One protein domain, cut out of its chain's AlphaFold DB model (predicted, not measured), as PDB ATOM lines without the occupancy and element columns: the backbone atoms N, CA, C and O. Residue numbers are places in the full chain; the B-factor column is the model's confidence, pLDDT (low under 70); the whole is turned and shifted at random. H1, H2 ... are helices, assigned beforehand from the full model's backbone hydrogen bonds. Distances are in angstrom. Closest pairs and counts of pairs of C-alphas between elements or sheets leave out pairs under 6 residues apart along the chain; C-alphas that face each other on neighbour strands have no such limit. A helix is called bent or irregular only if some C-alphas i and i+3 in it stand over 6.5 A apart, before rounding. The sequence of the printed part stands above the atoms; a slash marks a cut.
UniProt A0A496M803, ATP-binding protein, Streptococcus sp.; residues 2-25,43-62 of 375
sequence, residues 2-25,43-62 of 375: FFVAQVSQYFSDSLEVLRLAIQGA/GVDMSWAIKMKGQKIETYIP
ATOM      1  N   PHE A   2      -2.489   8.518  23.399       37.19
ATOM      2  CA  PHE A   2      -2.544   9.553  24.460       37.19
ATOM      3  C   PHE A   2      -3.782  10.480  24.408       37.19
ATOM      4  O   PHE A   2      -4.365  10.795  25.441       37.19
ATOM      5  N   PHE A   3      -4.227  10.865  23.204       35.28
ATOM      6  CA  PHE A   3      -5.415  11.709  23.008       35.28
ATOM      7  C   PHE A   3      -6.713  11.011  23.444       35.28
ATOM      8  O   PHE A   3      -7.579  11.647  24.026       35.28
ATOM      9  N   VAL A   4      -6.828   9.694  23.239       42.62
ATOM     10  CA  VAL A   4      -8.034   8.931  23.596       42.62
ATOM     11  C   VAL A   4      -8.121   8.737  25.110       42.62
ATOM     12  O   VAL A   4      -9.179   8.956  25.678       42.62
ATOM     13  N   ALA A   5      -7.012   8.424  25.787       44.94
ATOM     14  CA  ALA A   5      -7.025   8.187  27.232       44.94
ATOM     15  C   ALA A   5      -7.370   9.448  28.053       44.94
ATOM     16  O   ALA A   5      -8.160   9.364  28.990       44.94
ATOM     17  N   GLN A   6      -6.836  10.622  27.686       47.94
ATOM     18  CA  GLN A   6      -7.180  11.876  28.370       47.94
ATOM     19  C   GLN A   6      -8.606  12.337  28.048       47.94
ATOM     20  O   GLN A   6      -9.348  12.690  28.959       47.94
ATOM     21  N   VAL A   7      -9.029  12.268  26.782       50.94
ATOM     22  CA  VAL A   7     -10.396  12.627  26.369       50.94
ATOM     23  C   VAL A   7     -11.432  11.708  27.025       50.94
ATOM     24  O   VAL A   7     -12.428  12.197  27.551       50.94
ATOM     25  N   SER A   8     -11.185  10.398  27.090       52.19
ATOM     26  CA  SER A   8     -12.072   9.452  27.779       52.19
ATOM     27  C   SER A   8     -12.195   9.730  29.278       52.19
ATOM     28  O   SER A   8     -13.278   9.542  29.823       52.19
ATOM     29  N   GLN A   9     -11.136  10.220  29.928       54.19
ATOM     30  CA  GLN A   9     -11.191  10.641  31.330       54.19
ATOM     31  C   GLN A   9     -11.994  11.943  31.506       54.19
ATOM     32  O   GLN A   9     -12.709  12.086  32.487       54.19
ATOM     33  N   TYR A  10     -11.915  12.884  30.556       56.41
ATOM     34  CA  TYR A  10     -12.657  14.152  30.627       56.41
ATOM     35  C   TYR A  10     -14.159  14.002  30.375       56.41
ATOM     36  O   TYR A  10     -14.946  14.804  30.871       56.41
ATOM     37  N   PHE A  11     -14.558  12.985  29.612       64.81
ATOM     38  CA  PHE A  11     -15.961  12.731  29.290       64.81
ATOM     39  C   PHE A  11     -16.566  11.566  30.071       64.81
ATOM     40  O   PHE A  11     -17.750  11.308  29.883       64.81
ATOM     41  N   SER A  12     -15.825  10.864  30.939       69.31
ATOM     42  CA  SER A  12     -16.366   9.713  31.682       69.31
ATOM     43  C   SER A  12     -17.608  10.089  32.482       69.31
ATOM     44  O   SER A  12     -18.625   9.402  32.410       69.31
ATOM     45  N   ASP A  13     -17.555  11.234  33.159       77.19
ATOM     46  CA  ASP A  13     -18.660  11.730  33.973       77.19
ATOM     47  C   ASP A  13     -19.816  12.190  33.083       77.19
ATOM     48  O   ASP A  13     -20.970  11.870  33.350       77.19
ATOM     49  N   SER A  14     -19.522  12.882  31.975       77.12
ATOM     50  CA  SER A  14     -20.538  13.312  31.005       77.12
ATOM     51  C   SER A  14     -21.235  12.132  30.323       77.12
ATOM     52  O   SER A  14     -22.441  12.181  30.097       77.12
ATOM     53  N   LEU A  15     -20.501  11.062  30.018       82.69
ATOM     54  CA  LEU A  15     -21.036   9.836  29.430       82.69
ATOM     55  C   LEU A  15     -21.885   9.064  30.438       82.69
ATOM     56  O   LEU A  15     -22.930   8.538  30.062       82.69
ATOM     57  N   GLU A  16     -21.490   9.032  31.710       85.38
ATOM     58  CA  GLU A  16     -22.289   8.413  32.767       85.38
ATOM     59  C   GLU A  16     -23.571   9.208  33.047       85.38
ATOM     60  O   GLU A  16     -24.650   8.622  33.129       85.38
ATOM     61  N   VAL A  17     -23.492  10.543  33.080       85.06
ATOM     62  CA  VAL A  17     -24.666  11.430  33.163       85.06
ATOM     63  C   VAL A  17     -25.595  11.213  31.966       85.06
ATOM     64  O   VAL A  17     -26.802  11.049  32.149       85.06
ATOM     65  N   LEU A  18     -25.055  11.146  30.744       87.56
ATOM     66  CA  LEU A  18     -25.837  10.876  29.537       87.56
ATOM     67  C   LEU A  18     -26.495   9.488  29.590       87.56
ATOM     68  O   LEU A  18     -27.674   9.346  29.268       87.56
ATOM     69  N   ARG A  19     -25.767   8.465  30.049       90.75
ATOM     70  CA  ARG A  19     -26.283   7.102  30.220       90.75
ATOM     71  C   ARG A  19     -27.426   7.050  31.233       90.75
ATOM     72  O   ARG A  19     -28.448   6.422  30.958       90.75
ATOM     73  N   LEU A  20     -27.276   7.713  32.381       91.75
ATOM     74  CA  LEU A  20     -28.306   7.800  33.421       91.75
ATOM     75  C   LEU A  20     -29.533   8.590  32.941       91.75
ATOM     76  O   LEU A  20     -30.658   8.194  33.241       91.75
ATOM     77  N   ALA A  21     -29.338   9.647  32.147       89.62
ATOM     78  CA  ALA A  21     -30.429  10.398  31.528       89.62
ATOM     79  C   ALA A  21     -31.228   9.542  30.528       89.62
ATOM     80  O   ALA A  21     -32.457   9.545  30.565       89.62
ATOM     81  N   ILE A  22     -30.547   8.761  29.682       91.75
ATOM     82  CA  ILE A  22     -31.193   7.828  28.744       91.75
ATOM     83  C   ILE A  22     -31.965   6.738  29.503       91.75
ATOM     84  O   ILE A  22     -33.103   6.433  29.146       91.75
ATOM     85  N   GLN A  23     -31.389   6.182  30.577       91.88
ATOM     86  CA  GLN A  23     -32.093   5.230  31.447       91.88
ATOM     87  C   GLN A  23     -33.349   5.853  32.057       91.88
ATOM     88  O   GLN A  23     -34.407   5.229  32.035       91.88
ATOM     89  N   GLY A  24     -33.258   7.094  32.541       91.56
ATOM     90  CA  GLY A  24     -34.405   7.811  33.084       91.56
ATOM     91  C   GLY A  24     -35.506   8.041  32.059       91.56
ATOM     92  O   GLY A  24     -36.665   7.739  32.335       91.56
ATOM     93  N   ALA A  25     -35.152   8.479  30.850       90.12
ATOM     94  CA  ALA A  25     -36.107   8.642  29.758       90.12
ATOM     95  C   ALA A  25     -36.811   7.318  29.407       90.12
ATOM     96  O   ALA A  25     -38.028   7.297  29.241       90.12
ATOM     97  N   GLY A  43     -43.916  -0.395  38.650       77.19
ATOM     98  CA  GLY A  43     -42.828  -1.050  37.918       77.19
ATOM     99  C   GLY A  43     -41.766  -0.111  37.332       77.19
ATOM    100  O   GLY A  43     -40.772  -0.607  36.805       77.19
ATOM    101  N   VAL A  44     -41.918   1.212  37.467       87.38
ATOM    102  CA  VAL A  44     -40.904   2.187  37.033       87.38
ATOM    103  C   VAL A  44     -39.723   2.181  38.010       87.38
ATOM    104  O   VAL A  44     -39.864   2.540  39.181       87.38
ATOM    105  N   ASP A  45     -38.532   1.803  37.538       88.88
ATOM    106  CA  ASP A  45     -37.311   1.861  38.347       88.88
ATOM    107  C   ASP A  45     -36.777   3.296  38.402       88.88
ATOM    108  O   ASP A  45     -36.319   3.848  37.405       88.88
ATOM    109  N   MET A  46     -36.782   3.893  39.595       89.62
ATOM    110  CA  MET A  46     -36.265   5.242  39.849       89.62
ATOM    111  C   MET A  46     -34.818   5.256  40.369       89.62
ATOM    112  O   MET A  46     -34.303   6.312  40.751       89.62
ATOM    113  N   SER A  47     -34.121   4.114  40.367       91.44
ATOM    114  CA  SER A  47     -32.727   4.015  40.813       91.44
ATOM    115  C   SER A  47     -31.783   4.916  40.007       91.44
ATOM    116  O   SER A  47     -30.805   5.425  40.560       91.44
ATOM    117  N   TRP A  48     -32.102   5.189  38.735       90.69
ATOM    118  CA  TRP A  48     -31.368   6.138  37.891       90.69
ATOM    119  C   TRP A  48     -31.378   7.551  38.480       90.69
ATOM    120  O   TRP A  48     -30.347   8.208  38.462       90.69
ATOM    121  N   ALA A  49     -32.490   8.010  39.064       90.25
ATOM    122  CA  ALA A  49     -32.603   9.360  39.612       90.25
ATOM    123  C   ALA A  49     -31.764   9.513  40.888       90.25
ATOM    124  O   ALA A  49     -31.164  10.562  41.126       90.25
ATOM    125  N   ILE A  50     -31.677   8.450  41.693       90.81
ATOM    126  CA  ILE A  50     -30.806   8.393  42.874       90.81
ATOM    127  C   ILE A  50     -29.336   8.389  42.439       90.81
ATOM    128  O   ILE A  50     -28.544   9.168  42.967       90.81
ATOM    129  N   LYS A  51     -28.977   7.570  41.442       90.69
ATOM    130  CA  LYS A  51     -27.620   7.527  40.872       90.69
ATOM    131  C   LYS A  51     -27.231   8.856  40.229       90.69
ATOM    132  O   LYS A  51     -26.133   9.327  40.470       90.69
ATOM    133  N   MET A  52     -28.147   9.503  39.511       88.75
ATOM    134  CA  MET A  52     -27.950  10.818  38.896       88.75
ATOM    135  C   MET A  52     -27.677  11.894  39.950       88.75
ATOM    136  O   MET A  52     -26.749  12.679  39.801       88.75
ATOM    137  N   LYS A  53     -28.437  11.902  41.055       86.50
ATOM    138  CA  LYS A  53     -28.192  12.810  42.191       86.50
ATOM    139  C   LYS A  53     -26.880  12.514  42.922       86.50
ATOM    140  O   LYS A  53     -26.295  13.423  43.500       86.50
ATOM    141  N   GLY A  54     -26.459  11.252  42.945       86.31
ATOM    142  CA  GLY A  54     -25.222  10.801  43.584       86.31
ATOM    143  C   GLY A  54     -23.987  10.854  42.681       86.31
ATOM    144  O   GLY A  54     -22.879  10.664  43.185       86.31
ATOM    145  N   GLN A  55     -24.160  11.096  41.378       83.88
ATOM    146  CA  GLN A  55     -23.065  11.159  40.424       83.88
ATOM    147  C   GLN A  55     -22.198  12.364  40.766       83.88
ATOM    148  O   GLN A  55     -22.600  13.518  40.607       83.88
ATOM    149  N   LYS A  56     -20.990  12.090  41.257       79.00
ATOM    150  CA  LYS A  56     -19.976  13.126  41.407       79.00
ATOM    151  C   LYS A  56     -19.554  13.546  40.007       79.00
ATOM    152  O   LYS A  56     -19.165  12.705  39.204       79.00
ATOM    153  N   ILE A  57     -19.689  14.836  39.738       70.31
ATOM    154  CA  ILE A  57     -19.126  15.472  38.558       70.31
ATOM    155  C   ILE A  57     -17.806  16.060  39.029       70.31
ATOM    156  O   ILE A  57     -17.801  17.012  39.814       70.31
ATOM    157  N   GLU A  58     -16.691  15.478  38.605       63.38
ATOM    158  CA  GLU A  58     -15.394  16.106  38.804       63.38
ATOM    159  C   GLU A  58     -15.291  17.289  37.841       63.38
ATOM    160  O   GLU A  58     -14.971  17.170  36.659       63.38
ATOM    161  N   THR A  59     -15.613  18.478  38.344       54.62
ATOM    162  CA  THR A  59     -15.390  19.708  37.598       54.62
ATOM    163  C   THR A  59     -13.897  20.003  37.570       54.62
ATOM    164  O   THR A  59     -13.330  20.478  38.544       54.62
ATOM    165  N   TYR A  60     -13.289  19.751  36.408       53.53
ATOM    166  CA  TYR A  60     -12.075  20.404  35.917       53.53
ATOM    167  C   TYR A  60     -10.860  20.342  36.862       53.53
ATOM    168  O   TYR A  60     -10.731  21.140  37.787       53.53
ATOM    169  N   ILE A  61      -9.870  19.495  36.547       52.84
ATOM    170  CA  ILE A  61      -8.497  19.796  36.982       52.84
ATOM    171  C   ILE A  61      -8.154  21.147  36.350       52.84
ATOM    172  O   ILE A  61      -8.141  21.221  35.117       52.84
ATOM    173  N   PRO A  62      -7.878  22.204  37.137       63.03
ATOM    174  CA  PRO A  62      -7.554  23.488  36.563       63.03
ATOM    175  C   PRO A  62      -6.342  23.349  35.660       63.03
ATOM    176  O   PRO A  62      -5.240  23.071  36.141       63.03
TER     177      PRO A  62
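AT A GLANCE: This is residues 2 to 25 and 43 to 62 of the 375 residues of the protein "ATP-binding protein" of Streptococcus sp. (UniProt A0A496M803). One long bent helix, H1, makes one side of a loose, drawn-out model, and the short helix H2 packs on its second arm, H1b, side by side and running opposite ways. Residues 2 to 9, within the first arm H1a, stick out at one end, and after H2 residues 55 to 62 run back toward that end with no named element. The printed part has 44 residues, with two named helices in the order H1, H2 and no named strand; the class is all helix. The whole is loose, with a radius of gyration of the C-alphas of 12.7 A and spans of 44 by 19 by 10 A.

HOW THE PARTS SIT: Start at residue 2, where H1, residues 2 to 25, begins; by its hydrogen bonds it was assigned as one helix, but it is bent, with C-alphas 10 and 13 lying 7.3 A apart. Its arms, H1a at residues 2 to 10 and H1b at residues 13 to 25, stand at a steep tilt of 52 degrees. Beyond the cut, look for H2, residues 47 to 54, which touches H1b; their closest C-alphas, those of Leu 20 and Trp 48, are 5.7 A apart. H1b and H2 run opposite ways at a shallow tilt of 33 degrees, only just short of steep. H1a and H2 are apart. In H1a, H1b and H2, every O i to N i+4 pair is within hydrogen-bond range.

IN THESE COORDINATES: Find C-alpha 2 at (-2.544, 9.553, 24.460); from there H1a runs 12.7 A to C-alpha 10. H1b runs 18.2 A from C-alpha 13 to C-alpha 25 at (-36.107, 8.642, 29.758). H2 runs 10.5 A from C-alpha 47 to C-alpha 54 at (-25.222, 10.801, 43.584).

THE WHOLE: The two C-alphas farthest apart, those of Phe 2 and Gly 43, are 43.8 A apart, and the outline is only just a rod. Residues 26 to 42 are not printed, and C-alphas 25 and 43 are 14.3 A apart across this cut, which lies in the link from H1 to H2. The mean pLDDT of the printed part is 74.3; look for values under 70 at residues 2 to 12 and 58 to 62.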